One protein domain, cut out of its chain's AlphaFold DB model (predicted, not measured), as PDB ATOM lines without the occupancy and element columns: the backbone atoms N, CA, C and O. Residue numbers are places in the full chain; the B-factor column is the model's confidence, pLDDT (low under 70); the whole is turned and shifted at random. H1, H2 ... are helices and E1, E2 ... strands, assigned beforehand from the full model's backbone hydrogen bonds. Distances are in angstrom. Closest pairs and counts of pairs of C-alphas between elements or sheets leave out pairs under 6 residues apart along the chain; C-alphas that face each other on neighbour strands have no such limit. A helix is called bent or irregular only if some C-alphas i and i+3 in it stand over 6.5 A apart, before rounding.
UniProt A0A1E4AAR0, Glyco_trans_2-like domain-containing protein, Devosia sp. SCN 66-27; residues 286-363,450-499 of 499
ATOM      1  N   ALA A 286     160.905 212.329 194.054       98.06
ATOM      2  CA  ALA A 286     160.350 213.677 194.107       98.06
ATOM      3  C   ALA A 286     161.095 214.560 195.110       98.06
ATOM      4  O   ALA A 286     161.530 214.094 196.161       98.06
ATOM      5  N   VAL A 287     161.173 215.849 194.800       98.38
ATOM      6  CA  VAL A 287     161.479 216.912 195.758       98.38
ATOM      7  C   VAL A 287     160.204 217.708 195.985       98.38
ATOM      8  O   VAL A 287     159.533 218.090 195.024       98.38
ATOM      9  N   ALA A 288     159.865 217.949 197.247       98.25
ATOM     10  CA  ALA A 288     158.738 218.778 197.637       98.25
ATOM     11  C   ALA A 288     159.175 219.866 198.622       98.25
ATOM     12  O   ALA A 288     160.003 219.607 199.491       98.25
ATOM     13  N   ILE A 289     158.608 221.066 198.509       97.44
ATOM     14  CA  ILE A 289     158.875 222.187 199.428       97.44
ATOM     15  C   ILE A 289     157.548 222.639 200.029       97.44
ATOM     16  O   ILE A 289     156.569 222.774 199.293       97.44
ATOM     17  N   LEU A 290     157.505 222.846 201.344       96.88
ATOM     18  CA  LEU A 290     156.307 223.281 202.069       96.88
ATOM     19  C   LEU A 290     156.047 224.789 201.914       96.88
ATOM     20  O   LEU A 290     156.979 225.580 201.792       96.88
ATOM     21  N   ASP A 291     154.775 225.195 201.904       91.12
ATOM     22  CA  ASP A 291     154.367 226.600 201.742       91.12
ATOM     23  C   ASP A 291     154.594 227.447 203.006       91.12
ATOM     24  O   ASP A 291     154.808 228.666 202.924       91.12
ATOM     25  N   ARG A 292     154.600 226.787 204.166       90.56
ATOM     26  CA  ARG A 292     154.890 227.341 205.487       90.56
ATOM     27  C   ARG A 292     155.975 226.530 206.171       90.56
ATOM     28  O   ARG A 292     156.246 225.382 205.819       90.56
ATOM     29  N   ASP A 293     156.576 227.137 207.182       91.62
ATOM     30  CA  ASP A 293     157.618 226.504 207.972       91.62
ATOM     31  C   ASP A 293     157.022 225.592 209.064       91.62
ATOM     32  O   ASP A 293     157.231 225.801 210.251       91.62
ATOM     33  N   ASP A 294     156.232 224.594 208.660       93.69
ATOM     34  CA  ASP A 294     155.544 223.638 209.541       93.69
ATOM     35  C   ASP A 294     155.349 222.303 208.803       93.69
ATOM     36  O   ASP A 294     154.968 222.286 207.637       93.69
ATOM     37  N   TRP A 295     155.576 221.171 209.471       95.94
ATOM     38  CA  TRP A 295     155.384 219.836 208.900       95.94
ATOM     39  C   TRP A 295     153.920 219.485 208.594       95.94
ATOM     40  O   TRP A 295     153.679 218.567 207.809       95.94
ATOM     41  N   ALA A 296     152.958 220.203 209.178       96.00
ATOM     42  CA  ALA A 296     151.537 220.091 208.845       96.00
ATOM     43  C   ALA A 296     151.117 220.966 207.643       96.00
ATOM     44  O   ALA A 296     149.941 220.994 207.279       96.00
ATOM     45  N   ALA A 297     152.055 221.693 207.030       96.00
ATOM     46  CA  ALA A 297     151.787 222.586 205.912       96.00
ATOM     47  C   ALA A 297     151.638 221.850 204.569       96.00
ATOM     48  O   ALA A 297     152.055 220.701 204.397       96.00
ATOM     49  N   ASN A 298     151.047 222.534 203.588       96.69
ATOM     50  CA  ASN A 298     150.876 221.994 202.241       96.69
ATOM     51  C   ASN A 298     152.171 222.137 201.436       96.69
ATOM     52  O   ASN A 298     152.988 223.016 201.699       96.69
ATOM     53  N   THR A 299     152.348 221.326 200.394       96.44
ATOM     54  CA  THR A 299     153.481 221.499 199.474       96.44
ATOM     55  C   THR A 299     153.207 222.609 198.455       96.44
ATOM     56  O   THR A 299     152.198 222.620 197.754       96.44
ATOM     57  N   ASP A 300     154.124 223.563 198.333       91.94
ATOM     58  CA  ASP A 300     154.039 224.635 197.339       91.94
ATOM     59  C   ASP A 300     154.696 224.265 196.003       91.94
ATOM     60  O   ASP A 300     154.301 224.754 194.935       91.94
ATOM     61  N   VAL A 301     155.711 223.404 196.078       95.94
ATOM     62  CA  VAL A 301     156.511 222.920 194.953       95.94
ATOM     63  C   VAL A 301     156.580 221.402 195.032       95.94
ATOM     64  O   VAL A 301     156.830 220.848 196.100       95.94
ATOM     65  N   ILE A 302     156.367 220.735 193.897       97.88
ATOM     66  CA  ILE A 302     156.553 219.291 193.730       97.88
ATOM     67  C   ILE A 302     157.261 219.076 192.391       97.88
ATOM     68  O   ILE A 302     156.728 219.431 191.336       97.88
ATOM     69  N   VAL A 303     158.454 218.487 192.420       98.12
ATOM     70  CA  VAL A 303     159.270 218.214 191.229       98.12
ATOM     71  C   VAL A 303     159.658 216.746 191.206       98.12
ATOM     72  O   VAL A 303     160.159 216.230 192.194       98.12
ATOM     73  N   LEU A 304     159.441 216.073 190.079       97.19
ATOM     74  CA  LEU A 304     159.876 214.696 189.847       97.19
ATOM     75  C   LEU A 304     161.213 214.685 189.117       97.19
ATOM     76  O   LEU A 304     161.368 215.381 188.117       97.19
ATOM     77  N   ILE A 305     162.136 213.842 189.563       95.88
ATOM     78  CA  ILE A 305     163.485 213.722 189.021       95.88
ATOM     79  C   ILE A 305     163.630 212.335 188.401       95.88
ATOM     80  O   ILE A 305     163.595 211.322 189.098       95.88
ATOM     81  N   ASP A 306     163.760 212.301 187.076       91.25
ATOM     82  CA  ASP A 306     163.877 211.087 186.267       91.25
ATOM     83  C   ASP A 306     165.309 210.984 185.707       91.25
ATOM     84  O   ASP A 306     165.633 211.677 184.736       91.25
ATOM     85  N   PRO A 307     166.182 210.141 186.291       87.31
ATOM     86  CA  PRO A 307     167.587 210.042 185.889       87.31
ATOM     87  C   PRO A 307     167.785 209.359 184.533       87.31
ATOM     88  O   PRO A 307     168.827 209.530 183.901       87.31
ATOM     89  N   VAL A 308     166.800 208.585 184.064       81.81
ATOM     90  CA  VAL A 308     166.872 207.902 182.767       81.81
ATOM     91  C   VAL A 308     166.632 208.922 181.661       81.81
ATOM     92  O   VAL A 308     167.437 209.059 180.731       81.81
ATOM     93  N   LEU A 309     165.558 209.701 181.795       85.06
ATOM     94  CA  LEU A 309     165.240 210.757 180.839       85.06
ATOM     95  C   LEU A 309     166.053 212.036 181.045       85.06
ATOM     96  O   LEU A 309     166.118 212.837 180.114       85.06
ATOM     97  N   ARG A 310     166.728 212.190 182.190       90.75
ATOM     98  CA  ARG A 310     167.384 213.435 182.623       90.75
ATOM     99  C   ARG A 310     166.386 214.591 182.690       90.75
ATOM    100  O   ARG A 310     166.616 215.663 182.137       90.75
ATOM    101  N   HIS A 311     165.219 214.329 183.282       92.50
ATOM    102  CA  HIS A 311     164.101 215.278 183.352       92.50
ATOM    103  C   HIS A 311     163.823 215.701 184.791       92.50
ATOM    104  O   HIS A 311     163.782 214.864 185.691       92.50
ATOM    105  N   LEU A 312     163.534 216.988 184.967       96.44
ATOM    106  CA  LEU A 312     162.956 217.571 186.173       96.44
ATOM    107  C   LEU A 312     161.532 218.010 185.817       96.44
ATOM    108  O   LEU A 312     161.351 218.934 185.031       96.44
ATOM    109  N   THR A 313     160.507 217.317 186.316       95.44
ATOM    110  CA  THR A 313     159.103 217.563 185.951       95.44
ATOM    111  C   THR A 313     158.349 218.248 187.087       95.44
ATOM    112  O   THR A 313     158.082 217.615 188.105       95.44
ATOM    113  N   TRP A 314     157.940 219.503 186.893       96.25
ATOM    114  CA  TRP A 314     157.098 220.230 187.847       96.25
ATOM    115  C   TRP A 314     155.660 219.730 187.785       96.25
ATOM    116  O   TRP A 314     155.059 219.668 186.706       96.25
ATOM    117  N   VAL A 315     155.109 219.407 188.950       95.56
ATOM    118  CA  VAL A 315     153.722 218.978 189.120       95.56
ATOM    119  C   VAL A 315     152.915 220.150 189.673       95.56
ATOM    120  O   VAL A 315     153.277 220.682 190.721       95.56
ATOM    121  N   PRO A 316     151.822 220.558 189.001       93.75
ATOM    122  CA  PRO A 316     150.939 221.588 189.522       93.75
ATOM    123  C   PRO A 316     150.380 221.199 190.884       93.75
ATOM    124  O   PRO A 316     149.800 220.123 191.048       93.75
ATOM    125  N   ARG A 317     150.523 222.100 191.852       92.94
ATOM    126  CA  ARG A 317     150.105 221.866 193.239       92.94
ATOM    127  C   ARG A 317     148.585 221.706 193.372       92.94
ATOM    128  O   ARG A 317     148.112 221.029 194.277       92.94
ATOM    129  N   ASP A 318     147.832 222.291 192.435       93.25
ATOM    130  CA  ASP A 318     146.368 222.253 192.378       93.25
ATOM    131  C   ASP A 318     145.813 221.015 191.634       93.25
ATOM    132  O   ASP A 318     144.618 220.953 191.338       93.25
ATOM    133  N   LEU A 319     146.658 220.025 191.314       94.81
ATOM    134  CA  LEU A 319     146.240 218.771 190.680       94.81
ATOM    135  C   LEU A 319     145.330 217.961 191.612       94.81
ATOM    136  O   LEU A 319     145.750 217.573 192.695       94.81
ATOM    137  N   TRP A 320     144.103 217.671 191.190       96.12
ATOM    138  CA  TRP A 320     143.142 216.881 191.957       96.12
ATOM    139  C   TRP A 320     143.543 215.407 192.046       96.12
ATOM    140  O   TRP A 320     143.870 214.780 191.032       96.12
ATOM    141  N   VAL A 321     143.445 214.847 193.252       96.31
ATOM    142  CA  VAL A 321     143.685 213.431 193.543       96.31
ATOM    143  C   VAL A 321     142.415 212.842 194.168       96.31
ATOM    144  O   VAL A 321     142.108 213.164 195.315       96.31
ATOM    145  N   PRO A 322     141.661 211.989 193.446       93.00
ATOM    146  CA  PRO A 322     140.406 211.424 193.945       93.00
ATOM    147  C   PRO A 322     140.516 210.735 195.309       93.00
ATOM    148  O   PRO A 322     139.713 211.029 196.183       93.00
ATOM    149  N   GLY A 323     141.527 209.894 195.537       92.75
ATOM    150  CA  GLY A 323     141.738 209.207 196.817       92.75
ATOM    151  C   GLY A 323     142.152 210.126 197.970       92.75
ATOM    152  O   GLY A 323     142.161 209.700 199.126       92.75
ATOM    153  N   LEU A 324     142.502 211.379 197.674       94.50
ATOM    154  CA  LEU A 324     142.724 212.424 198.668       94.50
ATOM    155  C   LEU A 324     141.467 213.265 198.906       94.50
ATOM    156  O   LEU A 324     141.393 213.929 199.934       94.50
ATOM    157  N   GLU A 325     140.521 213.284 197.964       95.00
ATOM    158  CA  GLU A 325     139.430 214.268 197.918       95.00
ATOM    159  C   GLU A 325     139.964 215.708 198.066       95.00
ATOM    160  O   GLU A 325     139.378 216.583 198.707       95.00
ATOM    161  N   ASP A 326     141.159 215.944 197.517       96.06
ATOM    162  CA  ASP A 326     141.812 217.243 197.548       96.06
ATOM    163  C   ASP A 326     142.854 217.387 196.438       96.06
ATOM    164  O   ASP A 326     143.151 216.469 195.667       96.06
ATOM    165  N   ARG A 327     143.431 218.581 196.376       96.31
ATOM    166  CA  ARG A 327     144.620 218.880 195.589       96.31
ATOM    167  C   ARG A 327     145.833 218.136 196.144       96.31
ATOM    168  O   ARG A 327     145.983 217.968 197.352       96.31
ATOM    169  N   ILE A 328     146.735 217.738 195.253       96.88
ATOM    170  CA  ILE A 328     147.926 216.951 195.574       96.88
ATOM    171  C   ILE A 328     148.823 217.628 196.615       96.88
ATOM    172  O   ILE A 328     149.522 216.941 197.358       96.88
ATOM    173  N   ASN A 329     148.773 218.959 196.719       96.44
ATOM    174  CA  ASN A 329     149.542 219.695 197.713       96.44
ATOM    175  C   ASN A 329     149.182 219.383 199.170       96.44
ATOM    176  O   ASN A 329     150.029 219.528 200.050       96.44
ATOM    177  N   ALA A 330     147.961 218.914 199.426       97.56
ATOM    178  CA  ALA A 330     147.524 218.506 200.755       97.56
ATOM    179  C   ALA A 330     148.023 217.105 201.150       97.56
ATOM    180  O   ALA A 330     147.864 216.692 202.299       97.56
ATOM    181  N   ALA A 331     148.613 216.344 200.218       97.94
ATOM    182  CA  ALA A 331     148.979 214.952 200.462       97.94
ATOM    183  C   ALA A 331     150.015 214.815 201.585       97.94
ATOM    184  O   ALA A 331     149.848 213.974 202.468       97.94
ATOM    185  N   PHE A 332     151.051 215.661 201.579       98.06
ATOM    186  CA  PHE A 332     152.094 215.617 202.602       98.06
ATOM    187  C   PHE A 332     151.555 216.009 203.984       98.06
ATOM    188  O   PHE A 332     151.770 215.274 204.942       98.06
ATOM    189  N   ALA A 333     150.786 217.097 204.086       97.50
ATOM    190  CA  ALA A 333     150.168 217.530 205.344       97.50
ATOM    191  C   ALA A 333     149.335 216.419 206.011       97.50
ATOM    192  O   ALA A 333     149.322 216.277 207.231       97.50
ATOM    193  N   ARG A 334     148.646 215.603 205.203       96.62
ATOM    194  CA  ARG A 334     147.727 214.559 205.682       96.62
ATOM    195  C   ARG A 334     148.398 213.236 206.059       96.62
ATOM    196  O   ARG A 334     147.762 212.420 206.717       96.62
ATOM    197  N   GLY A 335     149.631 212.976 205.627       95.88
ATOM    198  CA  GLY A 335     150.268 211.672 205.869       95.88
ATOM    199  C   GLY A 335     151.748 211.570 205.502       95.88
ATOM    200  O   GLY A 335     152.245 210.479 205.217       95.88
ATOM    201  N   GLY A 336     152.454 212.698 205.471       97.50
ATOM    202  CA  GLY A 336     153.874 212.800 205.156       97.50
ATOM    203  C   GLY A 336     154.240 212.338 203.744       97.50
ATOM    204  O   GLY A 336     153.419 212.294 202.822       97.50
ATOM    205  N   GLY A 337     155.511 211.969 203.568       97.44
ATOM    206  CA  GLY A 337     156.052 211.552 202.273       97.44
ATOM    207  C   GLY A 337     155.365 210.312 201.695       97.44
ATOM    208  O   GLY A 337     155.154 210.249 200.489       97.44
ATOM    209  N   ALA A 338     154.941 209.362 202.537       97.69
ATOM    210  CA  ALA A 338     154.265 208.143 202.088       97.69
ATOM    211  C   ALA A 338     152.941 208.467 201.385       97.69
ATOM    212  O   ALA A 338     152.685 207.987 200.280       97.69
ATOM    213  N   ARG A 339     152.145 209.372 201.969       97.94
ATOM    214  CA  ARG A 339     150.878 209.802 201.374       97.94
ATOM    215  C   ARG A 339     151.076 210.592 200.081       97.94
ATOM    216  O   ARG A 339     150.280 210.449 199.155       97.94
ATOM    217  N   LEU A 340     152.152 211.375 199.976       98.25
ATOM    218  CA  LEU A 340     152.516 212.047 198.726       98.25
ATOM    219  C   LEU A 340     152.915 211.047 197.624       98.25
ATOM    220  O   LEU A 340     152.498 211.220 196.479       98.25
ATOM    221  N   ILE A 341     153.660 209.986 197.954       97.75
ATOM    222  CA  ILE A 341     154.008 208.907 197.008       97.75
ATOM    223  C   ILE A 341     152.740 208.224 196.476       97.75
ATOM    224  O   ILE A 341     152.605 208.037 195.265       97.75
ATOM    225  N   GLU A 342     151.800 207.884 197.360       96.88
ATOM    226  CA  GLU A 342     150.513 207.283 196.988       96.88
ATOM    227  C   GLU A 342     149.699 208.200 196.066       96.88
ATOM    228  O   GLU A 342     149.256 207.769 195.000       96.88
ATOM    229  N   ALA A 343     149.563 209.475 196.440       97.31
ATOM    230  CA  ALA A 343     148.827 210.469 195.667       97.31
ATOM    231  C   ALA A 343     149.426 210.658 194.262       97.31
ATOM    232  O   ALA A 343     148.705 210.656 193.263       97.31
ATOM    233  N   LEU A 344     150.758 210.747 194.170       96.44
ATOM    234  CA  LEU A 344     151.486 210.799 192.902       96.44
ATOM    235  C   LEU A 344     151.261 209.531 192.062       96.44
ATOM    236  O   LEU A 344     151.023 209.618 190.854       96.44
ATOM    237  N   ALA A 345     151.290 208.346 192.673       93.69
ATOM    238  CA  ALA A 345     151.043 207.087 191.976       93.69
ATOM    239  C   ALA A 345     149.610 206.991 191.422       93.69
ATOM    240  O   ALA A 345     149.426 206.523 190.292       93.69
ATOM    241  N   GLU A 346     148.610 207.482 192.156       93.50
ATOM    242  CA  GLU A 346     147.207 207.511 191.726       93.50
ATOM    243  C   GLU A 346     147.029 208.329 190.439       93.50
ATOM    244  O   GLU A 346     146.424 207.874 189.461       93.50
ATOM    245  N   VAL A 347     147.684 209.490 190.368       90.81
ATOM    246  CA  VAL A 347     147.734 210.317 189.156       90.81
ATOM    247  C   VAL A 347     148.806 209.854 188.163       90.81
ATOM    248  O   VAL A 347     149.164 210.606 187.260       90.81
ATOM    249  N   ARG A 348     149.281 208.601 188.260       87.88
ATOM    250  CA  ARG A 348     150.315 207.922 187.440       87.88
ATOM    251  C   ARG A 348     151.590 208.739 187.220       87.88
ATOM    252  O   ARG A 348     152.096 208.821 186.099       87.88
ATOM    253  N   LEU A 349     152.071 209.339 188.294       91.00
ATOM    254  CA  LEU A 349     153.352 210.020 188.429       91.00
ATOM    255  C   LEU A 349     154.193 209.299 189.493       91.00
ATOM    256  O   LEU A 349     154.705 209.913 190.416       91.00
ATOM    257  N   SER A 350     154.280 207.970 189.394       89.44
ATOM    258  CA  SER A 350     154.916 207.124 190.408       89.44
ATOM    259  C   SER A 350     156.373 207.510 190.662       89.44
ATOM    260  O   SER A 350     157.165 207.635 189.729       89.44
ATOM    261  N   VAL A 351     156.713 207.623 191.942       93.44
ATOM    262  CA  VAL A 351     158.069 207.840 192.450       93.44
ATOM    263  C   VAL A 351     158.381 206.794 193.513       93.44
ATOM    264  O   VAL A 351     157.472 206.249 194.135       93.44
ATOM    265  N   GLU A 352     159.660 206.498 193.712       91.94
ATOM    266  CA  GLU A 352     160.117 205.507 194.695       91.94
ATOM    267  C   GLU A 352     160.665 206.144 195.974       91.94
ATOM    268  O   GLU A 352     160.847 205.448 196.971       91.94
ATOM    269  N   GLY A 353     160.911 207.455 195.954       95.12
ATOM    270  CA  GLY A 353     161.419 208.213 197.088       95.12
ATOM    271  C   GLY A 353     161.012 209.680 197.024       95.12
ATOM    272  O   GLY A 353     160.746 210.208 195.942       95.12
ATOM    273  N   VAL A 354     160.957 210.333 198.181       98.25
ATOM    274  CA  VAL A 354     160.641 211.759 198.326       98.25
ATOM    275  C   VAL A 354     161.638 212.404 199.279       98.25
ATOM    276  O   VAL A 354     161.873 211.869 200.359       98.25
ATOM    277  N   LEU A 355     162.176 213.561 198.897       98.44
ATOM    278  CA  LEU A 355     162.794 214.540 199.791       98.44
ATOM    279  C   LEU A 355     161.800 215.689 199.986       98.44
ATOM    280  O   LEU A 355     161.421 216.343 199.017       98.44
ATOM    281  N   CYS A 356     161.367 215.937 201.217       98.50
ATOM    282  CA  CYS A 356     160.527 217.079 201.552       98.50
ATOM    283  C   CYS A 356     161.307 218.078 202.407       98.50
ATOM    284  O   CYS A 356     161.867 217.693 203.432       98.50
ATOM    285  N   LEU A 357     161.332 219.337 201.975       98.38
ATOM    286  CA  LEU A 357     162.017 220.450 202.623       98.38
ATOM    287  C   LEU A 357     160.996 221.380 203.287       98.38
ATOM    288  O   LEU A 357     159.995 221.765 202.671       98.38
ATOM    289  N   ARG A 358     161.282 221.794 204.521       97.38
ATOM    290  CA  ARG A 358     160.653 222.967 205.127       97.38
ATOM    291  C   ARG A 358     161.110 224.229 204.406       97.38
ATOM    292  O   ARG A 358     162.226 224.304 203.893       97.38
ATOM    293  N   ARG A 359     160.245 225.242 204.394       93.50
ATOM    294  CA  ARG A 359     160.507 226.516 203.717       93.50
ATOM    295  C   ARG A 359     161.803 227.183 204.197       93.50
ATOM    296  O   ARG A 359     162.574 227.646 203.356       93.50
ATOM    297  N   ALA A 360     162.081 227.139 205.503       95.06
ATOM    298  CA  ALA A 360     163.283 227.732 206.089       95.06
ATOM    299  C   ALA A 360     164.594 227.180 205.498       95.06
ATOM    300  O   ALA A 360     165.529 227.949 205.297       95.06
ATOM    301  N   ALA A 361     164.658 225.892 205.129       96.12
ATOM    302  CA  ALA A 361     165.857 225.312 204.509       96.12
ATOM    303  C   ALA A 361     166.187 225.971 203.166       96.12
ATOM    304  O   ALA A 361     167.345 226.241 202.854       96.12
ATOM    305  N   THR A 362     165.159 226.234 202.358       93.69
ATOM    306  CA  THR A 362     165.342 226.889 201.060       93.69
ATOM    307  C   THR A 362     165.590 228.384 201.191       93.69
ATOM    308  O   THR A 362     166.343 228.927 200.396       93.69
ATOM    309  N   GLU A 363     164.998 229.044 202.190       92.88
ATOM    310  CA  GLU A 363     165.242 230.466 202.456       92.88
ATOM    311  C   GLU A 363     166.685 230.691 202.916       92.88
ATOM    312  O   GLU A 363     167.379 231.509 202.322       92.88
ATOM    313  N   ALA A 450     173.143 221.261 198.158       95.06
ATOM    314  CA  ALA A 450     173.313 220.514 199.403       95.06
ATOM    315  C   ALA A 450     173.200 221.416 200.641       95.06
ATOM    316  O   ALA A 450     172.846 220.918 201.709       95.06
ATOM    317  N   ALA A 451     173.374 222.736 200.493       95.56
ATOM    318  CA  ALA A 451     173.138 223.709 201.560       95.56
ATOM    319  C   ALA A 451     171.710 223.631 202.138       95.56
ATOM    320  O   ALA A 451     171.507 223.873 203.324       95.56
ATOM    321  N   THR A 452     170.722 223.198 201.342       95.81
ATOM    322  CA  THR A 452     169.341 222.970 201.822       95.81
ATOM    323  C   THR A 452     169.210 221.808 202.814       95.81
ATOM    324  O   THR A 452     168.169 221.655 203.447       95.81
ATOM    325  N   LEU A 453     170.248 220.981 202.953       96.75
ATOM    326  CA  LEU A 453     170.297 219.820 203.843       96.75
ATOM    327  C   LEU A 453     171.201 220.056 205.061       96.75
ATOM    328  O   LEU A 453     171.480 219.111 205.797       96.75
ATOM    329  N   ALA A 454     171.676 221.290 205.265       95.94
ATOM    330  CA  ALA A 454     172.588 221.629 206.356       95.94
ATOM    331  C   ALA A 454     171.971 221.391 207.745       95.94
ATOM    332  O   ALA A 454     172.680 220.972 208.659       95.94
ATOM    333  N   ASP A 455     170.662 221.616 207.885       96.94
ATOM    334  CA  ASP A 455     169.903 221.352 209.107       96.94
ATOM    335  C   ASP A 455     169.007 220.104 208.940       96.94
ATOM    336  O   ASP A 455     168.011 220.147 208.202       96.94
ATOM    337  N   PRO A 456     169.320 218.987 209.628       95.69
ATOM    338  CA  PRO A 456     168.514 217.768 209.608       95.69
ATOM    339  C   PRO A 456     167.071 217.936 210.102       95.69
ATOM    340  O   PRO A 456     166.223 217.111 209.761       95.69
ATOM    341  N   GLU A 457     166.757 218.977 210.879       97.00
ATOM    342  CA  GLU A 457     165.394 219.237 211.359       97.00
ATOM    343  C   GLU A 457     164.483 219.845 210.281       97.00
ATOM    344  O   GLU A 457     163.251 219.840 210.415       97.00
ATOM    345  N   LEU A 458     165.070 220.347 209.189       97.69
ATOM    346  CA  LEU A 458     164.358 221.047 208.122       97.69
ATOM    347  C   LEU A 458     164.075 220.182 206.889       97.69
ATOM    348  O   LEU A 458     163.434 220.663 205.951       97.69
ATOM    349  N   PHE A 459     164.466 218.905 206.878       97.81
ATOM    350  CA  PHE A 459     164.111 217.991 205.795       97.81
ATOM    351  C   PHE A 459     163.662 216.610 206.282       97.81
ATOM    352  O   PHE A 459     164.020 216.137 207.355       97.81
ATOM    353  N   ARG A 460     162.854 215.935 205.462       97.81
ATOM    354  CA  ARG A 460     162.450 214.538 205.662       97.81
ATOM    355  C   ARG A 460     162.603 213.765 204.366       97.81
ATOM    356  O   ARG A 460     162.176 214.232 203.311       97.81
ATOM    357  N   THR A 461     163.146 212.556 204.449       97.81
ATOM    358  CA  THR A 461     163.161 211.601 203.337       97.81
ATOM    359  C   THR A 461     162.154 210.478 203.580       97.81
ATOM    360  O   THR A 461     161.811 210.143 204.715       97.81
ATOM    361  N   THR A 462     161.591 209.913 202.518       97.69
ATOM    362  CA  THR A 462     160.669 208.769 202.604       97.69
ATOM    363  C   THR A 462     160.841 207.870 201.389       97.69
ATOM    364  O   THR A 462     160.962 208.375 200.277       97.69
ATOM    365  N   GLY A 463     160.804 206.549 201.580       94.06
ATOM    366  CA  GLY A 463     160.999 205.570 200.507       94.06
ATOM    367  C   GLY A 463     162.479 205.303 200.221       94.06
ATOM    368  O   GLY A 463     163.292 205.263 201.143       94.06
ATOM    369  N   ARG A 464     162.828 205.079 198.950       91.44
ATOM    370  CA  ARG A 464     164.229 204.958 198.515       91.44
ATOM    371  C   ARG A 464     164.953 206.291 198.642       91.44
ATOM    372  O   ARG A 464     164.338 207.339 198.470       91.44
ATOM    373  N   ASP A 465     166.258 206.228 198.888       90.75
ATOM    374  CA  ASP A 465     167.096 207.409 199.093       90.75
ATOM    375  C   ASP A 465     167.049 208.384 197.893       90.75
ATOM    376  O   ASP A 465     167.566 208.076 196.817       90.75
ATOM    377  N   PRO A 466     166.460 209.584 198.043       93.12
ATOM    378  CA  PRO A 466     166.409 210.552 196.958       93.12
ATOM    379  C   PRO A 466     167.771 211.182 196.640       93.12
ATOM    380  O   PRO A 466     167.975 211.634 195.511       93.12
ATOM    381  N   LEU A 467     168.712 211.204 197.589       92.69
ATOM    382  CA  LEU A 467     169.952 211.974 197.472       92.69
ATOM    383  C   LEU A 467     170.882 211.422 196.388       92.69
ATOM    384  O   LEU A 467     171.450 212.196 195.618       92.69
ATOM    385  N   ALA A 468     170.961 210.096 196.247       87.88
ATOM    386  CA  ALA A 468     171.734 209.453 195.184       87.88
ATOM    387  C   ALA A 468     171.296 209.899 193.775       87.88
ATOM    388  O   ALA A 468     172.134 210.075 192.893       87.88
ATOM    389  N   ILE A 469     169.990 210.106 193.564       91.31
ATOM    390  CA  ILE A 469     169.444 210.571 192.282       91.31
ATOM    391  C   ILE A 469     169.667 212.072 192.102       91.31
ATOM    392  O   ILE A 469     170.046 212.513 191.017       91.31
ATOM    393  N   LEU A 470     169.473 212.862 193.159       93.75
ATOM    394  CA  LEU A 470     169.675 214.311 193.115       93.75
ATOM    395  C   LEU A 470     171.132 214.680 192.809       93.75
ATOM    396  O   LEU A 470     171.374 215.574 192.002       93.75
ATOM    397  N   GLY A 471     172.100 213.919 193.327       92.06
ATOM    398  CA  GLY A 471     173.523 214.084 193.008       92.06
ATOM    399  C   GLY A 471     173.887 213.846 191.534       92.06
ATOM    400  O   GLY A 471     174.983 214.212 191.100       92.06
ATOM    401  N   MET A 472     172.985 213.267 190.732       91.88
ATOM    402  CA  MET A 472     173.167 213.070 189.287       91.88
ATOM    403  C   MET A 472     172.682 214.254 188.445       91.88
ATOM    404  O   MET A 472     173.008 214.299 187.260       91.88
ATOM    405  N   VAL A 473     171.905 215.182 189.015       94.25
ATOM    406  CA  VAL A 473     171.312 216.300 188.268       94.25
ATOM    407  C   VAL A 473     172.409 217.225 187.747       94.25
ATOM    408  O   VAL A 473     173.356 217.562 188.460       94.25
ATOM    409  N   ARG A 474     172.307 217.621 186.479       93.31
ATOM    410  CA  ARG A 474     173.285 218.472 185.792       93.31
ATOM    411  C   ARG A 474     172.574 219.577 184.999       93.31
ATOM    412  O   ARG A 474     171.385 219.431 184.711       93.31
ATOM    413  N   PRO A 475     173.275 220.660 184.615       91.75
ATOM    414  CA  PRO A 475     172.670 221.772 183.873       91.75
ATOM    415  C   PRO A 475     172.098 221.388 182.499       91.75
ATOM    416  O   PRO A 475     171.217 222.074 181.994       91.75
ATOM    417  N   ASP A 476     172.565 220.289 181.895       88.56
ATOM    418  CA  ASP A 476     172.066 219.761 180.616       88.56
ATOM    419  C   ASP A 476     170.732 218.999 180.741       88.56
ATOM    420  O   ASP A 476     170.182 218.547 179.736       88.56
ATOM    421  N   TRP A 477     170.194 218.833 181.956       92.25
ATOM    422  CA  TRP A 477     168.921 218.150 182.180       92.25
ATOM    423  C   TRP A 477     167.729 219.036 181.800       92.25
ATOM    424  O   TRP A 477     167.719 220.255 181.981       92.25
ATOM    425  N   HIS A 478     166.667 218.410 181.296       90.31
ATOM    426  CA  HIS A 478     165.498 219.132 180.810       90.31
ATOM    427  C   HIS A 478     164.511 219.439 181.937       90.31
ATOM    428  O   HIS A 478     163.990 218.537 182.596       90.31
ATOM    429  N   CYS A 479     164.178 220.719 182.099       91.94
ATOM    430  CA  CYS A 479     163.044 221.146 182.908       91.94
ATOM    431  C   CYS A 479     161.749 220.989 182.103       91.94
ATOM    432  O   CYS A 479     161.649 221.430 180.960       91.94
ATOM    433  N   CYS A 480     160.777 220.299 182.686       91.19
ATOM    434  CA  CYS A 480     159.520 219.926 182.057       91.19
ATOM    435  C   CYS A 480     158.349 220.325 182.951       91.19
ATOM    436  O   CYS A 480     158.428 220.298 184.180       91.19
ATOM    437  N   LEU A 481     157.219 220.624 182.325       90.06
ATOM    438  CA  LEU A 481     155.971 220.918 183.013       90.06
ATOM    439  C   LEU A 481     154.984 219.763 182.825       90.06
ATOM    440  O   LEU A 481     154.740 219.324 181.697       90.06
ATOM    441  N   PHE A 482     154.363 219.298 183.909       89.50
ATOM    442  CA  PHE A 482     153.206 218.414 183.811       89.50
ATOM    443  C   PHE A 482     151.957 219.220 183.415       89.50
ATOM    444  O   PHE A 482     151.122 219.586 184.236       89.50
ATOM    445  N   ASP A 483     151.840 219.498 182.120       81.12
ATOM    446  CA  ASP A 483     150.808 220.352 181.513       81.12
ATOM    447  C   ASP A 483     149.614 219.571 180.935       81.12
ATOM    448  O   ASP A 483     148.729 220.113 180.269       81.12
ATOM    449  N   SER A 484     149.593 218.256 181.149       83.12
ATOM    450  CA  SER A 484     148.543 217.361 180.654       83.12
ATOM    451  C   SER A 484     147.334 217.363 181.581       83.12
ATOM    452  O   SER A 484     146.882 216.317 182.046       83.12
ATOM    453  N   VAL A 485     146.839 218.568 181.839       86.88
ATOM    454  CA  VAL A 485     145.762 218.884 182.769       86.88
ATOM    455  C   VAL A 485     144.711 219.767 182.098       86.88
ATOM    456  O   VAL A 485     144.972 220.367 181.053       86.88
ATOM    457  N   SER A 486     143.524 219.809 182.690       87.50
ATOM    458  CA  SER A 486     142.429 220.715 182.348       87.50
ATOM    459  C   SER A 486     141.904 221.368 183.620       87.50
ATOM    460  O   SER A 486     141.844 220.707 184.658       87.50
ATOM    461  N   ASP A 487     141.484 222.625 183.524       89.88
ATOM    462  CA  ASP A 487     140.787 223.308 184.610       89.88
ATOM    463  C   ASP A 487     139.440 222.640 184.902       89.88
ATOM    464  O   ASP A 487     138.717 222.219 183.993       89.88
ATOM    465  N   ALA A 488     139.100 222.545 186.183       91.50
ATOM    466  CA  ALA A 488     137.810 222.074 186.657       91.50
ATOM    467  C   ALA A 488     137.451 222.728 187.995       91.50
ATOM    468  O   ALA A 488     138.275 223.372 188.644       91.50
ATOM    469  N   THR A 489     136.203 222.546 188.416       92.75
ATOM    470  CA  THR A 489     135.751 222.880 189.769       92.75
ATOM    471  C   THR A 489     135.169 221.627 190.401       92.75
ATOM    472  O   THR A 489     134.244 221.040 189.843       92.75
ATOM    473  N   ILE A 490     135.727 221.207 191.534       91.12
ATOM    474  CA  ILE A 490     135.243 220.071 192.327       91.12
ATOM    475  C   ILE A 490     135.016 220.587 193.743       91.12
ATOM    476  O   ILE A 490     135.902 221.228 194.305       91.12
ATOM    477  N   ASP A 491     133.815 220.384 194.282       89.81
ATOM    478  CA  ASP A 491     133.417 220.831 195.626       89.81
ATOM    479  C   ASP A 491     133.724 222.316 195.893       89.81
ATOM    480  O   ASP A 491     134.238 222.707 196.940       89.81
ATOM    481  N   GLY A 492     133.476 223.165 194.889       86.94
ATOM    482  CA  GLY A 492     133.746 224.607 194.946       86.94
ATOM    483  C   GLY A 492     135.230 224.996 194.854       86.94
ATOM    484  O   GLY A 492     135.543 226.182 194.772       86.94
ATOM    485  N   LYS A 493     136.158 224.033 194.810       86.94
ATOM    486  CA  LYS A 493     137.591 224.278 194.612       86.94
ATOM    487  C   LYS A 493     137.918 224.308 193.122       86.94
ATOM    488  O   LYS A 493     137.681 223.334 192.409       86.94
ATOM    489  N   ALA A 494     138.552 225.385 192.662       88.69
ATOM    490  CA  ALA A 494     139.244 225.385 191.372       88.69
ATOM    491  C   ALA A 494     140.416 224.393 191.429       88.69
ATOM    492  O   ALA A 494     141.246 224.483 192.338       88.69
ATOM    493  N   VAL A 495     140.465 223.432 190.512       92.06
ATOM    494  CA  VAL A 495     141.462 222.355 190.497       92.06
ATOM    495  C   VAL A 495     141.911 222.057 189.075       92.06
ATOM    496  O   VAL A 495     141.236 222.389 188.102       92.06
ATOM    497  N   LEU A 496     143.044 221.375 188.961       91.31
ATOM    498  CA  LEU A 496     143.526 220.816 187.710       91.31
ATOM    499  C   LEU A 496     143.233 219.318 187.697       91.31
ATOM    500  O   LEU A 496     143.624 218.601 188.610       91.31
ATOM    501  N   ILE A 497     142.566 218.816 186.664       90.69
ATOM    502  CA  ILE A 497     142.344 217.377 186.482       90.69
ATOM    503  C   ILE A 497     143.247 216.890 185.364       90.69
ATOM    504  O   ILE A 497     143.335 217.504 184.300       90.69
ATOM    505  N   ARG A 498     143.902 215.748 185.574       83.94
ATOM    506  CA  ARG A 498     144.661 215.087 184.514       83.94
ATOM    507  C   ARG A 498     143.760 214.769 183.314       83.94
ATOM    508  O   ARG A 498     142.724 214.127 183.461       83.94
ATOM    509  N   SER A 499     144.199 215.176 182.126       75.69
ATOM    510  CA  SER A 499     143.499 214.946 180.853       75.69
ATOM    511  C   SER A 499     143.710 213.578 180.215       75.69
ATOM    512  O   SER A 499     144.762 212.938 180.458       75.69
TER     513      SER A 499
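What this domain is: This is residues 286 to 363 and 450 to 499 of the 499 residues of the protein "Glyco_trans_2-like domain-containing protein" of Devosia sp. SCN 66-27 (UniProt A0A1E4AAR0). What is the main picture? A twisted sheet of six strands, E5 E4 E1 E2 E3 E6, has the kinked helix H1 over one face and the short helices H2 and H4 on the other. A separate hairpin, E7 and E8, makes one end of the longest axis. What is it built of? The printed part has 128 residues, with four named helices and eight named strands in the order E1 E2 E3 H1 E4 H2 H3 E5 H4 E6 E7 E8; the large sheet is mixed, the hairpin antiparallel, and the class is mixed, helices and strands. How large is it? It is compact, with a radius of gyration of the C-alphas of 14.2 A and spans of 40 by 32 by 24 A.

How they stand to each other: How is the large sheet joined? In order it holds E5, residues 459 to 463, E4, 353 to 357, E1, 286 to 290, E2, 299 to 306, E3, 311 to 314, and E6, 478 to 481. E1, E2 and E3 form a meander, each strand the antiparallel neighbour of the one before, with N 287 and O 303 at 2.8 A and N 304 and O 313 at 2.8 A; E5 and E4 are antiparallel too, with N 356 and O 460 at 2.8 A. E4 and E1 are parallel, with N 288 and O 355 at 2.9 A, as are E3 and E6, with N 312 and O 478 at 2.9 A. Where is H1? H1, residues 330 to 346, is on the sheet at a height of 9.3 A, over E4 and only just over E5, E1 and E2, with 3 C-alphas on each; its closest C-alphas to E5 are Gly 337 and Thr 462, 5.4 A. E3, H1 and E4 form a split strand-helix-strand unit, two strands running the same way with E1 and E2 between them, and its crossover is right-handed. What else is there? H2, residues 359 to 363, and H4, 466 to 470, are on the face opposite to H1; H3, 450 to 453, only grazes the sheet with residues 452 to 453. E7, residues 485 to 490, and E8, 493 to 498, form an antiparallel hairpin, with N 488 and O 495 at 2.9 A, apart from the six strands of the sheet. Are the helices' backbones whole? Every O i to N i+4 pair is within hydrogen-bond range in H2 and H4, and 11 of 13 are in H1; H3 is too short for such a pair.

Where its parts are: Where do the elements begin and end? E1 begins at C-alpha 286, (160.350, 213.677, 194.107), and E8 ends at C-alpha 498, (144.661, 215.087, 184.514). Which are long? E2 measures 19.8 A from first to last C-alpha, E8 15.4 A and H1 14.2 A. H1 is irregular, with C-alphas 334 and 337 9.5 A apart, and has a kink of 134 degrees near residue 337.

The domain as a whole: Where is the cut? Residues 364 to 449 are not printed, and C-alphas 363 and 450 are 13.2 A apart. Which link is long? The link from E3 to H1 is long, with 15 residues. How confident is the model? The mean pLDDT of the printed part is 93.6, and no printed residue is under 70.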